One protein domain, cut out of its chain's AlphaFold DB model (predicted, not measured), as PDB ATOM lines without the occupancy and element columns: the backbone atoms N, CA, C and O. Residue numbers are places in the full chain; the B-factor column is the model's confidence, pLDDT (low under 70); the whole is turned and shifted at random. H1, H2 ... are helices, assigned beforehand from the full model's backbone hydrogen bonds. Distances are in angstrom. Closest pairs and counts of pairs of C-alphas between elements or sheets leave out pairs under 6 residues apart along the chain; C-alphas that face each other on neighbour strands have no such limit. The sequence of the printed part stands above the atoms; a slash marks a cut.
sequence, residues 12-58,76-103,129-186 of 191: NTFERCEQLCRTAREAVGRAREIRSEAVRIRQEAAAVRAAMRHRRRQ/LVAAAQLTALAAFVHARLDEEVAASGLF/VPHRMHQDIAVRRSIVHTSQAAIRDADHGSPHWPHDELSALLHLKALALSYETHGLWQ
ATOM      1  N   ASN A  12     -64.744 -32.260 -20.505       78.00
ATOM      2  CA  ASN A  12     -63.791 -31.333 -21.126       78.00
ATOM      3  C   ASN A  12     -63.232 -30.306 -20.117       78.00
ATOM      4  O   ASN A  12     -62.040 -29.990 -20.118       78.00
ATOM      5  N   THR A  13     -64.065 -29.818 -19.187       79.25
ATOM      6  CA  THR A  13     -63.589 -28.894 -18.142       79.25
ATOM      7  C   THR A  13     -62.644 -29.545 -17.132       79.25
ATOM      8  O   THR A  13     -61.659 -28.912 -16.742       79.25
ATOM      9  N   PHE A  14     -62.884 -30.801 -16.738       85.75
ATOM     10  CA  PHE A  14     -62.001 -31.521 -15.816       85.75
ATOM     11  C   PHE A  14     -60.642 -31.825 -16.452       85.75
ATOM     12  O   PHE A  14     -59.616 -31.509 -15.848       85.75
ATOM     13  N   GLU A  15     -60.621 -32.330 -17.689       88.88
ATOM     14  CA  GLU A  15     -59.378 -32.582 -18.433       88.88
ATOM     15  C   GLU A  15     -58.555 -31.300 -18.608       88.88
ATOM     16  O   GLU A  15     -57.336 -31.287 -18.414       88.88
ATOM     17  N   ARG A  16     -59.222 -30.177 -18.901       82.62
ATOM     18  CA  ARG A  16     -58.568 -28.871 -19.020       82.62
ATOM     19  C   ARG A  16     -57.978 -28.393 -17.692       82.62
ATOM     20  O   ARG A  16     -56.867 -27.864 -17.681       82.62
ATOM     21  N   CYS A  17     -58.684 -28.585 -16.578       91.31
ATOM     22  CA  CYS A  17     -58.166 -28.277 -15.244       91.31
ATOM     23  C   CYS A  17     -56.950 -29.140 -14.884       91.31
ATOM     24  O   CYS A  17     -55.962 -28.621 -14.362       91.31
ATOM     25  N   GLU A  18     -56.980 -30.435 -15.191       93.12
ATOM     26  CA  GLU A  18     -55.845 -31.326 -14.947       93.12
ATOM     27  C   GLU A  18     -54.629 -30.928 -15.793       93.12
ATOM     28  O   GLU A  18     -53.510 -30.834 -15.277       93.12
ATOM     29  N   GLN A  19     -54.850 -30.597 -17.069       91.88
ATOM     30  CA  GLN A  19     -53.805 -30.103 -17.961       91.88
ATOM     31  C   GLN A  19     -53.148 -28.827 -17.422       91.88
ATOM     32  O   GLN A  19     -51.916 -28.743 -17.411       91.88
ATOM     33  N   LEU A  20     -53.942 -27.867 -16.935       88.56
ATOM     34  CA  LEU A  20     -53.446 -26.630 -16.320       88.56
ATOM     35  C   LEU A  20     -52.638 -26.905 -15.046       88.56
ATOM     36  O   LEU A  20     -51.565 -26.331 -14.858       88.56
ATOM     37  N   CYS A  21     -53.105 -27.817 -14.193       93.56
ATOM     38  CA  CYS A  21     -52.371 -28.229 -12.997       93.56
ATOM     39  C   CYS A  21     -51.017 -28.864 -13.342       93.56
ATOM     40  O   CYS A  21     -50.020 -28.573 -12.676       93.56
ATOM     41  N   ARG A  22     -50.950 -29.699 -14.389       94.75
ATOM     42  CA  ARG A  22     -49.683 -30.272 -14.874       94.75
ATOM     43  C   ARG A  22     -48.729 -29.187 -15.366       94.75
ATOM     44  O   ARG A  22     -47.606 -29.105 -14.871       94.75
ATOM     45  N   THR A  23     -49.198 -28.295 -16.239       88.00
ATOM     46  CA  THR A  23     -48.357 -27.207 -16.774       88.00
ATOM     47  C   THR A  23     -47.864 -26.266 -15.678       88.00
ATOM     48  O   THR A  23     -46.709 -25.842 -15.709       88.00
ATOM     49  N   ALA A  24     -48.698 -25.971 -14.676       86.69
ATOM     50  CA  ALA A  24     -48.302 -25.154 -13.535       86.69
ATOM     51  C   ALA A  24     -47.181 -25.814 -12.713       86.69
ATOM     52  O   ALA A  24     -46.208 -25.149 -12.359       86.69
ATOM     53  N   ARG A  25     -47.267 -27.126 -12.449       95.38
ATOM     54  CA  ARG A  25     -46.213 -27.863 -11.726       95.38
ATOM     55  C   ARG A  25     -44.898 -27.883 -12.498       95.38
ATOM     56  O   ARG A  25     -43.849 -27.634 -11.910       95.38
ATOM     57  N   GLU A  26     -44.949 -28.119 -13.805       94.06
ATOM     58  CA  GLU A  26     -43.762 -28.077 -14.665       94.06
ATOM     59  C   GLU A  26     -43.126 -26.683 -14.701       94.06
ATOM     60  O   GLU A  26     -41.903 -26.556 -14.628       94.06
ATOM     61  N   ALA A  27     -43.940 -25.624 -14.763       82.12
ATOM     62  CA  ALA A  27     -43.452 -24.248 -14.723       82.12
ATOM     63  C   ALA A  27     -42.744 -23.929 -13.395       82.12
ATOM     64  O   ALA A  27     -41.671 -23.326 -13.401       82.12
ATOM     65  N   VAL A  28     -43.297 -24.385 -12.265       90.88
ATOM     66  CA  VAL A  28     -42.649 -24.261 -10.947       90.88
ATOM     67  C   VAL A  28     -41.331 -25.042 -10.900       90.88
ATOM     68  O   VAL A  28     -40.352 -24.534 -10.347       90.88
ATOM     69  N   GLY A  29     -41.284 -26.234 -11.505       95.06
ATOM     70  CA  GLY A  29     -40.065 -27.033 -11.659       95.06
ATOM     71  C   GLY A  29     -38.963 -26.269 -12.395       95.06
ATOM     72  O   GLY A  29     -37.905 -26.017 -11.819       95.06
ATOM     73  N   ARG A  30     -39.259 -25.771 -13.602       93.19
ATOM     74  CA  ARG A  30     -38.316 -24.966 -14.401       93.19
ATOM     75  C   ARG A  30     -37.853 -23.706 -13.668       93.19
ATOM     76  O   ARG A  30     -36.669 -23.387 -13.653       93.19
ATOM     77  N   ALA A  31     -38.765 -23.003 -12.995       77.06
ATOM     78  CA  ALA A  31     -38.414 -21.815 -12.215       77.06
ATOM     79  C   ALA A  31     -37.496 -22.134 -11.019       77.06
ATOM     80  O   ALA A  31     -36.737 -21.278 -10.559       77.06
ATOM     81  N   ARG A  32     -37.565 -23.351 -10.465       92.88
ATOM     82  CA  ARG A  32     -36.640 -23.805  -9.420       92.88
ATOM     83  C   ARG A  32     -35.257 -24.100  -9.996       92.88
ATOM     84  O   ARG A  32     -34.281 -23.649  -9.405       92.88
ATOM     85  N   GLU A  33     -35.188 -24.765 -11.146       92.75
ATOM     86  CA  GLU A  33     -33.936 -25.074 -11.854       92.75
ATOM     87  C   GLU A  33     -33.175 -23.804 -12.254       92.75
ATOM     88  O   GLU A  33     -31.994 -23.659 -11.929       92.75
ATOM     89  N   ILE A  34     -33.870 -22.830 -12.853       83.75
ATOM     90  CA  ILE A  34     -33.283 -21.533 -13.228       83.75
ATOM     91  C   ILE A  34     -32.711 -20.822 -11.997       83.75
ATOM     92  O   ILE A  34     -31.606 -20.283 -12.040       83.75
ATOM     93  N   ARG A  35     -33.430 -20.848 -10.865       86.38
ATOM     94  CA  ARG A  35     -32.945 -20.238  -9.618       86.38
ATOM     95  C   ARG A  35     -31.712 -20.947  -9.067       86.38
ATOM     96  O   ARG A  35     -30.788 -20.259  -8.637       86.38
ATOM     97  N   SER A  36     -31.670 -22.280  -9.075       91.81
ATOM     98  CA  SER A  36     -30.472 -23.012  -8.642       91.81
ATOM     99  C   SER A  36     -29.267 -22.719  -9.531       91.81
ATOM    100  O   SER A  36     -28.172 -22.507  -9.016       91.81
ATOM    101  N   GLU A  37     -29.477 -22.624 -10.842       90.06
ATOM    102  CA  GLU A  37     -28.411 -22.328 -11.793       90.06
ATOM    103  C   GLU A  37     -27.878 -20.900 -11.622       90.06
ATOM    104  O   GLU A  37     -26.669 -20.686 -11.537       90.06
ATOM    105  N   ALA A  38     -28.765 -19.918 -11.440       77.94
ATOM    106  CA  ALA A  38     -28.367 -18.542 -11.153       77.94
ATOM    107  C   ALA A  38     -27.546 -18.427  -9.853       77.94
ATOM    108  O   ALA A  38     -26.582 -17.662  -9.787       77.94
ATOM    109  N   VAL A  39     -27.893 -19.198  -8.814       89.56
ATOM    110  CA  VAL A  39     -27.107 -19.256  -7.569       89.56
ATOM    111  C   VAL A  39     -25.724 -19.861  -7.819       89.56
ATOM    112  O   VAL A  39     -24.737 -19.298  -7.340       89.56
ATOM    113  N   ARG A  40     -25.633 -20.944  -8.598       95.75
ATOM    114  CA  ARG A  40     -24.358 -21.582  -8.965       95.75
ATOM    115  C   ARG A  40     -23.437 -20.613  -9.711       95.75
ATOM    116  O   ARG A  40     -22.310 -20.390  -9.276       95.75
ATOM    117  N   ILE A  41     -23.949 -19.942 -10.744       87.31
ATOM    118  CA  ILE A  41     -23.200 -18.942 -11.525       87.31
ATOM    119  C   ILE A  41     -22.689 -17.807 -10.623       87.31
ATOM    120  O   ILE A  41     -21.534 -17.385 -10.726       87.31
ATOM    121  N   ARG A  42     -23.515 -17.321  -9.684       85.62
ATOM    122  CA  ARG A  42     -23.104 -16.276  -8.729       85.62
ATOM    123  C   ARG A  42     -21.973 -16.737  -7.809       85.62
ATOM    124  O   ARG A  42     -21.071 -15.944  -7.525       85.62
ATOM    125  N   GLN A  43     -22.013 -17.986  -7.346       91.94
ATOM    126  CA  GLN A  43     -20.961 -18.571  -6.510       91.94
ATOM    127  C   GLN A  43     -19.651 -18.725  -7.288       91.94
ATOM    128  O   GLN A  43     -18.602 -18.316  -6.790       91.94
ATOM    129  N   GLU A  44     -19.707 -19.218  -8.526       89.12
ATOM    130  CA  GLU A  44     -18.539 -19.336  -9.408       89.12
ATOM    131  C   GLU A  44     -17.903 -17.968  -9.684       89.12
ATOM    132  O   GLU A  44     -16.704 -17.776  -9.473       89.12
ATOM    133  N   ALA A  45     -18.710 -16.965 -10.042       80.94
ATOM    134  CA  ALA A  45     -18.226 -15.603 -10.255       80.94
ATOM    135  C   ALA A  45     -17.597 -14.997  -8.984       80.94
ATOM    136  O   ALA A  45     -16.604 -14.267  -9.053       80.94
ATOM    137  N   ALA A  46     -18.150 -15.295  -7.803       86.19
ATOM    138  CA  ALA A  46     -17.575 -14.861  -6.531       86.19
ATOM    139  C   ALA A  46     -16.225 -15.538  -6.243       86.19
ATOM    140  O   ALA A  46     -15.289 -14.849  -5.828       86.19
ATOM    141  N   ALA A  47     -16.100 -16.840  -6.515       90.38
ATOM    142  CA  ALA A  47     -14.853 -17.584  -6.361       90.38
ATOM    143  C   ALA A  47     -13.752 -17.049  -7.291       90.38
ATOM    144  O   ALA A  47     -12.635 -16.795  -6.837       90.38
ATOM    145  N   VAL A  48     -14.081 -16.770  -8.557       89.19
ATOM    146  CA  VAL A  48     -13.147 -16.168  -9.523       89.19
ATOM    147  C   VAL A  48     -12.655 -14.801  -9.037       89.19
ATOM    148  O   VAL A  48     -11.449 -14.550  -9.012       89.19
ATOM    149  N   ARG A  49     -13.555 -13.923  -8.569       89.25
ATOM    150  CA  ARG A  49     -13.162 -12.618  -8.005       89.25
ATOM    151  C   ARG A  49     -12.275 -12.760  -6.768       89.25
ATOM    152  O   ARG A  49     -11.320 -11.998  -6.615       89.25
ATOM    153  N   ALA A  50     -12.568 -13.715  -5.885       86.56
ATOM    154  CA  ALA A  50     -11.742 -13.983  -4.712       86.56
ATOM    155  C   ALA A  50     -10.334 -14.461  -5.111       86.56
ATOM    156  O   ALA A  50      -9.345 -13.946  -4.586       86.56
ATOM    157  N   ALA A  51     -10.237 -15.360  -6.094       87.12
ATOM    158  CA  ALA A  51      -8.968 -15.844  -6.630       87.12
ATOM    159  C   ALA A  51      -8.140 -14.714  -7.267       87.12
ATOM    160  O   ALA A  51      -6.953 -14.577  -6.966       87.12
ATOM    161  N   MET A  52      -8.763 -13.839  -8.069       84.19
ATOM    162  CA  MET A  52      -8.075 -12.671  -8.640       84.19
ATOM    163  C   MET A  52      -7.545 -11.722  -7.556       84.19
ATOM    164  O   MET A  52      -6.414 -11.243  -7.648       84.19
ATOM    165  N   ARG A  53      -8.326 -11.473  -6.493       84.44
ATOM    166  CA  ARG A  53      -7.881 -10.649  -5.354       84.44
ATOM    167  C   ARG A  53      -6.695 -11.275  -4.622       84.44
ATOM    168  O   ARG A  53      -5.800 -10.544  -4.204       84.44
ATOM    169  N   HIS A  54      -6.677 -12.599  -4.467       77.38
ATOM    170  CA  HIS A  54      -5.557 -13.306  -3.846       77.38
ATOM    171  C   HIS A  54      -4.283 -13.198  -4.692       77.38
ATOM    172  O   HIS A  54      -3.228 -12.862  -4.156       77.38
ATOM    173  N   ARG A  55      -4.392 -13.400  -6.011       77.44
ATOM    174  CA  ARG A  55      -3.266 -13.269  -6.948       77.44
ATOM    175  C   ARG A  55      -2.658 -11.865  -6.914       77.44
ATOM    176  O   ARG A  55      -1.459 -11.733  -6.707       77.44
ATOM    177  N   ARG A  56      -3.492 -10.821  -6.963       76.00
ATOM    178  CA  ARG A  56      -3.038  -9.423  -6.854       76.00
ATOM    179  C   ARG A  56      -2.266  -9.148  -5.558       76.00
ATOM    180  O   ARG A  56      -1.254  -8.462  -5.579       76.00
ATOM    181  N   ARG A  57      -2.722  -9.703  -4.428       76.00
ATOM    182  CA  ARG A  57      -2.023  -9.570  -3.137       76.00
ATOM    183  C   ARG A  57      -0.687 -10.312  -3.098       76.00
ATOM    184  O   ARG A  57       0.190  -9.894  -2.351       76.00
ATOM    185  N   GLN A  58      -0.544 -11.414  -3.833       73.75
ATOM    186  CA  GLN A  58       0.735 -12.117  -3.961       73.75
ATOM    187  C   GLN A  58       1.714 -11.318  -4.825       73.75
ATOM    188  O   GLN A  58       2.855 -11.137  -4.411       73.75
ATOM    189  N   LEU A  76      -5.324  12.745 -16.219       58.81
ATOM    190  CA  LEU A  76      -5.560  11.304 -16.387       58.81
ATOM    191  C   LEU A  76      -6.680  10.803 -15.468       58.81
ATOM    192  O   LEU A  76      -7.451   9.923 -15.845       58.81
ATOM    193  N   VAL A  77      -6.792  11.384 -14.269       60.84
ATOM    194  CA  VAL A  77      -7.854  11.056 -13.308       60.84
ATOM    195  C   VAL A  77      -9.211  11.533 -13.826       60.84
ATOM    196  O   VAL A  77     -10.180  10.777 -13.769       60.84
ATOM    197  N   ALA A  78      -9.275  12.740 -14.397       66.00
ATOM    198  CA  ALA A  78     -10.491  13.271 -15.008       66.00
ATOM    199  C   ALA A  78     -10.948  12.422 -16.210       66.00
ATOM    200  O   ALA A  78     -12.100  11.992 -16.256       66.00
ATOM    201  N   ALA A  79     -10.039  12.083 -17.133       69.00
ATOM    202  CA  ALA A  79     -10.353  11.238 -18.288       69.00
ATOM    203  C   ALA A  79     -10.866   9.839 -17.887       69.00
ATOM    204  O   ALA A  79     -11.820   9.319 -18.477       69.00
ATOM    205  N   ALA A  80     -10.281   9.239 -16.846       71.62
ATOM    206  CA  ALA A  80     -10.732   7.956 -16.313       71.62
ATOM    207  C   ALA A  80     -12.136   8.043 -15.688       71.62
ATOM    208  O   ALA A  80     -12.970   7.168 -15.926       71.62
ATOM    209  N   GLN A  81     -12.429   9.109 -14.936       78.25
ATOM    210  CA  GLN A  81     -13.755   9.342 -14.351       78.25
ATOM    211  C   GLN A  81     -14.831   9.558 -15.420       78.25
ATOM    212  O   GLN A  81     -15.927   9.016 -15.307       78.25
ATOM    213  N   LEU A  82     -14.509  10.295 -16.483       80.00
ATOM    214  CA  LEU A  82     -15.406  10.528 -17.617       80.00
ATOM    215  C   LEU A  82     -15.718   9.233 -18.368       80.00
ATOM    216  O   LEU A  82     -16.873   8.951 -18.688       80.00
ATOM    217  N   THR A  83     -14.692   8.408 -18.587       82.75
ATOM    218  CA  THR A  83     -14.848   7.082 -19.195       82.75
ATOM    219  C   THR A  83     -15.739   6.187 -18.335       82.75
ATOM    220  O   THR A  83     -16.642   5.536 -18.858       82.75
ATOM    221  N   ALA A  84     -15.537   6.194 -17.013       85.19
ATOM    222  CA  ALA A  84     -16.359   5.433 -16.077       85.19
ATOM    223  C   ALA A  84     -17.822   5.909 -16.061       85.19
ATOM    224  O   ALA A  84     -18.728   5.078 -16.080       85.19
ATOM    225  N   LEU A  85     -18.061   7.225 -16.084       88.06
ATOM    226  CA  LEU A  85     -19.406   7.801 -16.129       88.06
ATOM    227  C   LEU A  85     -20.146   7.406 -17.411       88.06
ATOM    228  O   LEU A  85     -21.293   6.971 -17.359       88.06
ATOM    229  N   ALA A  86     -19.493   7.517 -18.567       89.38
ATOM    230  CA  ALA A  86     -20.123   7.136 -19.824       89.38
ATOM    231  C   ALA A  86     -20.380   5.621 -19.901       89.38
ATOM    232  O   ALA A  86     -21.446   5.202 -20.348       89.38
ATOM    233  N   ALA A  87     -19.447   4.796 -19.407       89.50
ATOM    234  CA  ALA A  87     -19.637   3.350 -19.303       89.50
ATOM    235  C   ALA A  87     -20.819   2.986 -18.385       89.50
ATOM    236  O   ALA A  87     -21.614   2.115 -18.736       89.50
ATOM    237  N   PHE A  88     -20.976   3.682 -17.254       89.88
ATOM    238  CA  PHE A  88     -22.129   3.535 -16.364       89.88
ATOM    239  C   PHE A  88     -23.447   3.813 -17.094       89.88
ATOM    240  O   PHE A  88     -24.359   2.985 -17.054       89.88
ATOM    241  N   VAL A  89     -23.541   4.939 -17.809       91.94
ATOM    242  CA  VAL A  89     -24.763   5.294 -18.548       91.94
ATOM    243  C   VAL A  89     -25.058   4.276 -19.654       91.94
ATOM    244  O   VAL A  89     -26.205   3.866 -19.808       91.94
ATOM    245  N   HIS A  90     -24.045   3.814 -20.395       92.69
ATOM    246  CA  HIS A  90     -24.231   2.771 -21.408       92.69
ATOM    247  C   HIS A  90     -24.779   1.472 -20.817       92.69
ATOM    248  O   HIS A  90     -25.765   0.952 -21.336       92.69
ATOM    249  N   ALA A  91     -24.201   0.995 -19.711       90.50
ATOM    250  CA  ALA A  91     -24.668  -0.219 -19.048       90.50
ATOM    251  C   ALA A  91     -26.150  -0.114 -18.649       90.50
ATOM    252  O   ALA A  91     -26.927  -1.031 -18.899       90.50
ATOM    253  N   ARG A  92     -26.574   1.035 -18.110       90.50
ATOM    254  CA  ARG A  92     -27.977   1.258 -17.727       90.50
ATOM    255  C   ARG A  92     -28.928   1.342 -18.913       90.50
ATOM    256  O   ARG A  92     -30.038   0.820 -18.851       90.50
ATOM    257  N   LEU A  93     -28.494   1.942 -20.017       91.69
ATOM    258  CA  LEU A  93     -29.279   1.946 -21.252       91.69
ATOM    259  C   LEU A  93     -29.438   0.529 -21.819       91.69
ATOM    260  O   LEU A  93     -30.509   0.199 -22.320       91.69
ATOM    261  N   ASP A  94     -28.414  -0.319 -21.721       91.19
ATOM    262  CA  ASP A  94     -28.489  -1.717 -22.161       91.19
ATOM    263  C   ASP A  94     -29.463  -2.536 -21.301       91.19
ATOM    264  O   ASP A  94     -30.255  -3.320 -21.832       91.19
ATOM    265  N   GLU A  95     -29.474  -2.304 -19.989       89.38
ATOM    266  CA  GLU A  95     -30.453  -2.905 -19.083       89.38
ATOM    267  C   GLU A  95     -31.889  -2.440 -19.384       89.38
ATOM    268  O   GLU A  95     -32.805  -3.263 -19.385       89.38
ATOM    269  N   GLU A  96     -32.107  -1.158 -19.709       89.06
ATOM    270  CA  GLU A  96     -33.418  -0.668 -20.162       89.06
ATOM    271  C   GLU A  96     -33.879  -1.356 -21.458       89.06
ATOM    272  O   GLU A  96     -35.059  -1.702 -21.587       89.06
ATOM    273  N   VAL A  97     -32.967  -1.601 -22.410       89.00
ATOM    274  CA  VAL A  97     -33.294  -2.363 -23.629       89.00
ATOM    275  C   VAL A  97     -33.728  -3.775 -23.260       89.00
ATOM    276  O   VAL A  97     -34.773  -4.227 -23.732       89.00
ATOM    277  N   ALA A  98     -32.977  -4.461 -22.397       85.75
ATOM    278  CA  ALA A  98     -33.340  -5.800 -21.948       85.75
ATOM    279  C   ALA A  98     -34.717  -5.802 -21.259       85.75
ATOM    280  O   ALA A  98     -35.593  -6.580 -21.639       85.75
ATOM    281  N   ALA A  99     -34.955  -4.868 -20.333       83.44
ATOM    282  CA  ALA A  99     -36.222  -4.724 -19.618       83.44
ATOM    283  C   ALA A  99     -37.406  -4.423 -20.553       83.44
ATOM    284  O   ALA A  99     -38.506  -4.935 -20.348       83.44
ATOM    285  N   SER A 100     -37.192  -3.645 -21.620       83.06
ATOM    286  CA  SER A 100     -38.231  -3.368 -22.620       83.06
ATOM    287  C   SER A 100     -38.703  -4.633 -23.352       83.06
ATOM    288  O   SER A 100     -39.884  -4.746 -23.684       83.06
ATOM    289  N   GLY A 101     -37.811  -5.613 -23.550       78.00
ATOM    290  CA  GLY A 101     -38.152  -6.919 -24.118       78.00
ATOM    291  C   GLY A 101     -39.039  -7.756 -23.192       78.00
ATOM    292  O   GLY A 101     -39.864  -8.534 -23.664       78.00
ATOM    293  N   LEU A 102     -38.929  -7.531 -21.879       79.19
ATOM    294  CA  LEU A 102     -39.699  -8.222 -20.841       79.19
ATOM    295  C   LEU A 102     -41.023  -7.513 -20.509       79.19
ATOM    296  O   LEU A 102     -41.809  -8.006 -19.702       79.19
ATOM    297  N   PHE A 103     -41.326  -6.373 -21.145       74.19
ATOM    298  CA  PHE A 103     -42.517  -5.563 -20.844       74.19
ATOM    299  C   PHE A 103     -43.836  -6.356 -20.937       74.19
ATOM    300  O   PHE A 103     -44.809  -6.056 -20.242       74.19
ATOM    301  N   VAL A 129     -45.708   1.004 -26.401       84.25
ATOM    302  CA  VAL A 129     -44.797   1.297 -25.284       84.25
ATOM    303  C   VAL A 129     -43.382   0.760 -25.524       84.25
ATOM    304  O   VAL A 129     -42.471   1.582 -25.465       84.25
ATOM    305  N   PRO A 130     -43.152  -0.524 -25.875       83.31
ATOM    306  CA  PRO A 130     -41.792  -1.007 -26.137       83.31
ATOM    307  C   PRO A 130     -41.097  -0.230 -27.259       83.31
ATOM    308  O   PRO A 130     -39.928   0.122 -27.142       83.31
ATOM    309  N   HIS A 131     -41.837   0.124 -28.315       85.69
ATOM    310  CA  HIS A 131     -41.295   0.923 -29.411       85.69
ATOM    311  C   HIS A 131     -40.878   2.330 -28.957       85.69
ATOM    312  O   HIS A 131     -39.791   2.783 -29.303       85.69
ATOM    313  N   ARG A 132     -41.702   3.008 -28.148       89.19
ATOM    314  CA  ARG A 132     -41.350   4.316 -27.569       89.19
ATOM    315  C   ARG A 132     -40.148   4.221 -26.633       89.19
ATOM    316  O   ARG A 132     -39.259   5.053 -26.724       89.19
ATOM    317  N   MET A 133     -40.074   3.177 -25.803       89.44
ATOM    318  CA  MET A 133     -38.894   2.930 -24.966       89.44
ATOM    319  C   MET A 133     -37.631   2.788 -25.823       89.44
ATOM    320  O   MET A 133     -36.614   3.394 -25.512       89.44
ATOM    321  N   HIS A 134     -37.693   2.048 -26.935       89.81
ATOM    322  CA  HIS A 134     -36.551   1.900 -27.849       89.81
ATOM    323  C   HIS A 134     -36.139   3.229 -28.484       89.81
ATOM    324  O   HIS A 134     -34.943   3.501 -28.592       89.81
ATOM    325  N   GLN A 135     -37.105   4.063 -28.881       93.81
ATOM    326  CA  GLN A 135     -36.834   5.406 -29.398       93.81
ATOM    327  C   GLN A 135     -36.154   6.286 -28.342       93.81
ATOM    328  O   GLN A 135     -35.114   6.880 -28.626       93.81
ATOM    329  N   ASP A 136     -36.681   6.315 -27.118       94.00
ATOM    330  CA  ASP A 136     -36.110   7.097 -26.019       94.00
ATOM    331  C   ASP A 136     -34.681   6.647 -25.692       94.00
ATOM    332  O   ASP A 136     -33.783   7.477 -25.531       94.00
ATOM    333  N   ILE A 137     -34.440   5.334 -25.642       93.88
ATOM    334  CA  ILE A 137     -33.105   4.771 -25.421       93.88
ATOM    335  C   ILE A 137     -32.157   5.162 -26.561       93.88
ATOM    336  O   ILE A 137     -31.011   5.535 -26.303       93.88
ATOM    337  N   ALA A 138     -32.610   5.114 -27.818       94.88
ATOM    338  CA  ALA A 138     -31.799   5.511 -28.967       94.88
ATOM    339  C   ALA A 138     -31.391   6.993 -28.896       94.88
ATOM    340  O   ALA A 138     -30.222   7.317 -29.118       94.88
ATOM    341  N   VAL A 139     -32.315   7.879 -28.508       95.69
ATOM    342  CA  VAL A 139     -32.024   9.304 -28.287       95.69
ATOM    343  C   VAL A 139     -30.978   9.476 -27.187       95.69
ATOM    344  O   VAL A 139     -29.974  10.157 -27.395       95.69
ATOM    345  N   ARG A 140     -31.148   8.813 -26.038       95.75
ATOM    346  CA  ARG A 140     -30.182   8.898 -24.928       95.75
ATOM    347  C   ARG A 140     -28.804   8.362 -25.324       95.75
ATOM    348  O   ARG A 140     -27.804   8.998 -25.004       95.75
ATOM    349  N   ARG A 141     -28.725   7.264 -26.085       95.44
ATOM    350  CA  ARG A 141     -27.456   6.755 -26.645       95.44
ATOM    351  C   ARG A 141     -26.783   7.774 -27.567       95.44
ATOM    352  O   ARG A 141     -25.573   7.959 -27.471       95.44
ATOM    353  N   SER A 142     -27.553   8.459 -28.414       96.00
ATOM    354  CA  SER A 142     -27.030   9.526 -29.276       96.00
ATOM    355  C   SER A 142     -26.459  10.690 -28.462       96.00
ATOM    356  O   SER A 142     -25.399  11.213 -28.806       96.00
ATOM    357  N   ILE A 143     -27.127  11.077 -27.369       93.94
ATOM    358  CA  ILE A 143     -26.634  12.115 -26.453       93.94
ATOM    359  C   ILE A 143     -25.311  11.676 -25.823       93.94
ATOM    360  O   ILE A 143     -24.344  12.427 -25.883       93.94
ATOM    361  N   VAL A 144     -25.229  10.450 -25.286       94.44
ATOM    362  CA  VAL A 144     -23.990   9.925 -24.684       94.44
ATOM    363  C   VAL A 144     -22.840   9.939 -25.689       94.44
ATOM    364  O   VAL A 144     -21.769  10.451 -25.370       94.44
ATOM    365  N   HIS A 145     -23.069   9.448 -26.909       93.69
ATOM    366  CA  HIS A 145     -22.049   9.432 -27.958       93.69
ATOM    367  C   HIS A 145     -21.584  10.849 -28.328       93.69
ATOM    368  O   HIS A 145     -20.387  11.104 -28.440       93.69
ATOM    369  N   THR A 146     -22.522  11.786 -28.486       91.69
ATOM    370  CA  THR A 146     -22.210  13.186 -28.816       91.69
ATOM    371  C   THR A 146     -21.423  13.852 -27.689       91.69
ATOM    372  O   THR A 146     -20.411  14.495 -27.947       91.69
ATOM    373  N   SER A 147     -21.825  13.635 -26.434       90.06
ATOM    374  CA  SER A 147     -21.097  14.138 -25.270       90.06
ATOM    375  C   SER A 147     -19.693  13.541 -25.161       90.06
ATOM    376  O   SER A 147     -18.746  14.257 -24.858       90.06
ATOM    377  N   GLN A 148     -19.527  12.241 -25.423       90.56
ATOM    378  CA  GLN A 148     -18.208  11.601 -25.432       90.56
ATOM    379  C   GLN A 148     -17.295  12.188 -26.510       90.56
ATOM    380  O   GLN A 148     -16.122  12.418 -26.229       90.56
ATOM    381  N   ALA A 149     -17.818  12.424 -27.716       88.75
ATOM    382  CA  ALA A 149     -17.064  13.043 -28.802       88.75
ATOM    383  C   ALA A 149     -16.654  14.479 -28.442       88.75
ATOM    384  O   ALA A 149     -15.476  14.808 -28.515       88.75
ATOM    385  N   ALA A 150     -17.590  15.295 -27.942       86.19
ATOM    386  CA  ALA A 150     -17.318  16.676 -27.532       86.19
ATOM    387  C   ALA A 150     -16.240  16.786 -26.438       86.19
ATOM    388  O   ALA A 150     -15.475  17.742 -26.421       86.19
ATOM    389  N   ILE A 151     -16.172  15.806 -25.534       83.75
ATOM    390  CA  ILE A 151     -15.175  15.762 -24.458       83.75
ATOM    391  C   ILE A 151     -13.830  15.215 -24.953       83.75
ATOM    392  O   ILE A 151     -12.779  15.710 -24.560       83.75
ATOM    393  N   ARG A 152     -13.839  14.163 -25.784       84.31
ATOM    394  CA  ARG A 152     -12.610  13.525 -26.282       84.31
ATOM    395  C   ARG A 152     -11.877  14.409 -27.286       84.31
ATOM    396  O   ARG A 152     -10.653  14.480 -27.241       84.31
ATOM    397  N   ASP A 153     -12.637  15.055 -28.159       84.56
ATOM    398  CA  ASP A 153     -12.140  15.814 -29.303       84.56
ATOM    399  C   ASP A 153     -12.272  17.329 -29.056       84.56
ATOM    400  O   ASP A 153     -12.442  18.108 -29.993       84.56
ATOM    401  N   ALA A 154     -12.234  17.750 -27.784       81.94
ATOM    402  CA  ALA A 154     -12.380  19.145 -27.389       81.94
ATOM    403  C   ALA A 154     -11.285  20.018 -28.030       81.94
ATOM    404  O   ALA A 154     -10.095  19.874 -27.742       81.94
ATOM    405  N   ASP A 155     -11.697  20.955 -28.884       80.88
ATOM    406  CA  ASP A 155     -10.800  21.957 -29.452       80.88
ATOM    407  C   ASP A 155     -10.655  23.138 -28.485       80.88
ATOM    408  O   ASP A 155     -11.523  24.008 -28.394       80.88
ATOM    409  N   HIS A 156      -9.529  23.186 -27.775       82.94
ATOM    410  CA  HIS A 156      -9.209  24.273 -26.846       82.94
ATOM    411  C   HIS A 156      -8.947  25.625 -27.542       82.94
ATOM    412  O   HIS A 156      -8.808  26.641 -26.863       82.94
ATOM    413  N   GLY A 157      -8.858  25.652 -28.877       78.19
ATOM    414  CA  GLY A 157      -8.806  26.875 -29.679       78.19
ATOM    415  C   GLY A 157     -10.183  27.410 -30.090       78.19
ATOM    416  O   GLY A 157     -10.266  28.519 -30.621       78.19
ATOM    417  N   SER A 158     -11.259  26.653 -29.850       85.56
ATOM    418  CA  SER A 158     -12.620  27.039 -30.225       85.56
ATOM    419  C   SER A 158     -13.140  28.203 -29.369       85.56
ATOM    420  O   SER A 158     -12.981  28.185 -28.146       85.56
ATOM    421  N   PRO A 159     -13.861  29.182 -29.953       85.69
ATOM    422  CA  PRO A 159     -14.518  30.248 -29.191       85.69
ATOM    423  C   PRO A 159     -15.632  29.735 -28.263       85.69
ATOM    424  O   PRO A 159     -16.083  30.466 -27.385       85.69
ATOM    425  N   HIS A 160     -16.088  28.495 -28.458       78.56
ATOM    426  CA  HIS A 160     -17.092  27.848 -27.617       78.56
ATOM    427  C   HIS A 160     -16.478  27.025 -26.477       78.56
ATOM    428  O   HIS A 160     -17.207  26.533 -25.615       78.56
ATOM    429  N   TRP A 161     -15.148  26.903 -26.407       79.19
ATOM    430  CA  TRP A 161     -14.484  26.301 -25.257       79.19
ATOM    431  C   TRP A 161     -14.514  27.261 -24.050       79.19
ATOM    432  O   TRP A 161     -14.293  28.462 -24.220       79.19
ATOM    433  N   PRO A 162     -14.788  26.782 -22.818       80.50
ATOM    434  CA  PRO A 162     -15.035  25.395 -22.394       80.50
ATOM    435  C   PRO A 162     -16.523  25.000 -22.357       80.50
ATOM    436  O   PRO A 162     -16.885  23.990 -21.751       80.50
ATOM    437  N   HIS A 163     -17.418  25.805 -22.933       83.00
ATOM    438  CA  HIS A 163     -18.859  25.613 -22.791       83.00
ATOM    439  C   HIS A 163     -19.327  24.264 -23.352       83.00
ATOM    440  O   HIS A 163     -20.091  23.575 -22.672       83.00
ATOM    441  N   ASP A 164     -18.867  23.872 -24.539       77.19
ATOM    442  CA  ASP A 164     -19.304  22.625 -25.182       77.19
ATOM    443  C   ASP A 164     -18.918  21.393 -24.351       77.19
ATOM    444  O   ASP A 164     -19.741  20.507 -24.113       77.19
ATOM    445  N   GLU A 165     -17.696  21.385 -23.814       83.00
ATOM    446  CA  GLU A 165     -17.187  20.329 -22.935       83.00
ATOM    447  C   GLU A 165     -17.979  20.262 -21.617       83.00
ATOM    448  O   GLU A 165     -18.424  19.191 -21.191       83.00
ATOM    449  N   LEU A 166     -18.227  21.414 -20.984       84.62
ATOM    450  CA  LEU A 166     -19.019  21.490 -19.754       84.62
ATOM    451  C   LEU A 166     -20.475  21.071 -19.983       84.62
ATOM    452  O   LEU A 166     -21.054  20.376 -19.147       84.62
ATOM    453  N   SER A 167     -21.070  21.457 -21.112       86.50
ATOM    454  CA  SER A 167     -22.427  21.056 -21.486       86.50
ATOM    455  C   SER A 167     -22.507  19.544 -21.697       86.50
ATOM    456  O   SER A 167     -23.378  18.884 -21.127       86.50
ATOM    457  N   ALA A 168     -21.548  18.967 -22.425       87.88
ATOM    458  CA  ALA A 168     -21.436  17.527 -22.620       87.88
ATOM    459  C   ALA A 168     -21.327  16.765 -21.289       87.88
ATOM    460  O   ALA A 168     -22.025  15.762 -21.092       87.88
ATOM    461  N   LEU A 169     -20.517  17.271 -20.350       88.31
ATOM    462  CA  LEU A 169     -20.384  16.716 -19.004       88.31
ATOM    463  C   LEU A 169     -21.696  16.786 -18.214       88.31
ATOM    464  O   LEU A 169     -22.079  15.813 -17.562       88.31
ATOM    465  N   LEU A 170     -22.383  17.929 -18.256       89.81
ATOM    466  CA  LEU A 170     -23.662  18.118 -17.574       89.81
ATOM    467  C   LEU A 170     -24.729  17.167 -18.118       89.81
ATOM    468  O   LEU A 170     -25.446  16.563 -17.324       89.81
ATOM    469  N   HIS A 171     -24.787  16.958 -19.436       91.38
ATOM    470  CA  HIS A 171     -25.700  15.986 -20.038       91.38
ATOM    471  C   HIS A 171     -25.412  14.555 -19.567       91.38
ATOM    472  O   HIS A 171     -26.341  13.846 -19.182       91.38
ATOM    473  N   LEU A 172     -24.142  14.135 -19.521       90.81
ATOM    474  CA  LEU A 172     -23.775  12.805 -19.013       90.81
ATOM    475  C   LEU A 172     -24.151  12.630 -17.539       90.81
ATOM    476  O   LEU A 172     -24.708  11.598 -17.168       90.81
ATOM    477  N   LYS A 173     -23.894  13.643 -16.703       91.38
ATOM    478  CA  LYS A 173     -24.275  13.619 -15.283       91.38
ATOM    479  C   LYS A 173     -25.788  13.603 -15.094       91.38
ATOM    480  O   LYS A 173     -26.273  12.860 -14.252       91.38
ATOM    481  N   ALA A 174     -26.535  14.380 -15.875       92.62
ATOM    482  CA  ALA A 174     -27.992  14.400 -15.812       92.62
ATOM    483  C   ALA A 174     -28.593  13.034 -16.185       92.62
ATOM    484  O   ALA A 174     -29.489  12.546 -15.497       92.62
ATOM    485  N   LEU A 175     -28.057  12.386 -17.227       92.19
ATOM    486  CA  LEU A 175     -28.448  11.025 -17.593       92.19
ATOM    487  C   LEU A 175     -28.113  10.033 -16.475       92.19
ATOM    488  O   LEU A 175     -28.984   9.273 -16.059       92.19
ATOM    489  N   ALA A 176     -26.891  10.068 -15.940       90.88
ATOM    490  CA  ALA A 176     -26.481   9.182 -14.853       90.88
ATOM    491  C   ALA A 176     -27.344   9.355 -13.593       90.88
ATOM    492  O   ALA A 176     -27.778   8.364 -13.008       90.88
ATOM    493  N   LEU A 177     -27.670  10.598 -13.226       89.56
ATOM    494  CA  LEU A 177     -28.472  10.914 -12.044       89.56
ATOM    495  C   LEU A 177     -29.856  10.256 -12.090       89.56
ATOM    496  O   LEU A 177     -30.365   9.820 -11.056       89.56
ATOM    497  N   SER A 178     -30.460  10.139 -13.277       85.88
ATOM    498  CA  SER A 178     -31.754   9.463 -13.428       85.88
ATOM    499  C   SER A 178     -31.701   7.981 -13.032       85.88
ATOM    500  O   SER A 178     -32.675   7.451 -12.505       85.88
ATOM    501  N   TYR A 179     -30.543   7.337 -13.198       86.50
ATOM    502  CA  TYR A 179     -30.297   5.959 -12.777       86.50
ATOM    503  C   TYR A 179     -29.884   5.866 -11.310       86.50
ATOM    504  O   TYR A 179     -30.348   4.988 -10.594       86.50
ATOM    505  N   GLU A 180     -29.051   6.789 -10.834       84.38
ATOM    506  CA  GLU A 180     -28.602   6.809  -9.437       84.38
ATOM    507  C   GLU A 180     -29.746   7.075  -8.451       84.38
ATOM    508  O   GLU A 180     -29.742   6.549  -7.342       84.38
ATOM    509  N   THR A 181     -30.732   7.887  -8.836       84.19
ATOM    510  CA  THR A 181     -31.843   8.285  -7.950       84.19
ATOM    511  C   THR A 181     -33.028   7.326  -7.980       84.19
ATOM    512  O   THR A 181     -33.882   7.366  -7.095       84.19
ATOM    513  N   HIS A 182     -33.101   6.450  -8.977       78.62
ATOM    514  CA  HIS A 182     -34.257   5.598  -9.198       78.62
ATOM    515  C   HIS A 182     -34.076   4.240  -8.508       78.62
ATOM    516  O   HIS A 182     -33.200   3.458  -8.870       78.62
ATOM    517  N   GLY A 183     -34.948   3.924  -7.541       73.50
ATOM    518  CA  GLY A 183     -34.800   2.764  -6.647       73.50
ATOM    519  C   GLY A 183     -34.587   1.413  -7.344       73.50
ATOM    520  O   GLY A 183     -33.782   0.619  -6.877       73.50
ATOM    521  N   LEU A 184     -35.220   1.176  -8.503       69.75
ATOM    522  CA  LEU A 184     -35.015  -0.062  -9.280       69.75
ATOM    523  C   LEU A 184     -33.572  -0.254  -9.779       69.75
ATOM    524  O   LEU A 184     -33.145  -1.386  -9.978       69.75
ATOM    525  N   TRP A 185     -32.826   0.832  -9.990       69.31
ATOM    526  CA  TRP A 185     -31.478   0.808 -10.566       69.31
ATOM    527  C   TRP A 185     -30.374   0.899  -9.501       69.31
ATOM    528  O   TRP A 185     -29.200   0.684  -9.801       69.31
ATOM    529  N   GLN A 186     -30.737   1.168  -8.243       67.19
ATOM    530  CA  GLN A 186     -29.799   1.211  -7.117       67.19
ATOM    531  C   GLN A 186     -29.362  -0.187  -6.649       67.19
ATOM    532  O   GLN A 186     -28.286  -0.325  -6.069       67.19
TER     533      GLN A 186
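This is residues 12 to 58, 76 to 103 and 129 to 186 of the 191 residues of an uncharacterized protein of Streptomyces silvensis (UniProt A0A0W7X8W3). One very long helix, H1, stands free of a small body in which H2 and H3 lie side by side, running opposite ways, and H4 folds back from H3 to pack slantwise on both. The tiny helix H5 follows at the end of H4. The printed part has 133 residues with five named helices, H1 to H5 in order along the chain, and no named strand; the class is all helix. The whole is extended, with a radius of gyration of the C-alphas of 23.2 A, and flat, spanning 79 by 51 by 22 A.

H1, residues 12 to 58, runs 69.5 A from C-alpha 12 at (-63.791, -31.333, -21.126) to C-alpha 58 at (0.735, -12.117, -3.961). H2 is residues 76 to 101, 38.1 A; H3 is residues 129 to 152, 34.4 A; H4 is residues 163 to 180, 25.0 A. H5, residues 183 to 186, ends at C-alpha 186 (-29.799, 1.211, -7.117).

H1 touches no helix. H2 and H3 touch at a shallow tilt of 11 degrees, opposite ways; their closest C-alphas, of Ser 100 and Pro 130, are 5.5 A apart. H3 and H4 form a helical hairpin at a steep tilt of 40 degrees, with the C-alphas of Ser 147 and Ala 168 closest at 4.3 A. H2, with residues 85 to 92 alone, touches H4 at a steep tilt of 48 degrees, the same way; the closest C-alphas, of Val 89 and Ala 176, are 5.6 A apart. H4 and H5 only just touch, only at the corner, with 3 pairs of C-alphas within 8 A, the closest those of Tyr 179 and Trp 185 at 5.7 A. Every O i to N i+4 pair is within hydrogen-bond range in H1, H2 and H3, and 13 of 14 in H4; H5 is too short for one.

The C-alphas farthest apart, of Asn 12 and Gly 157, are 80.5 A apart. Residues 59 to 75 and 104 to 128 are not printed; the C-alpha gaps are 27.3 A and 8.5 A. Of the links printed whole, H3 to H4 is short and H4 to H5 tight. The model's pLDDT is under 70 at residues 76 to 79 and 184 to 186.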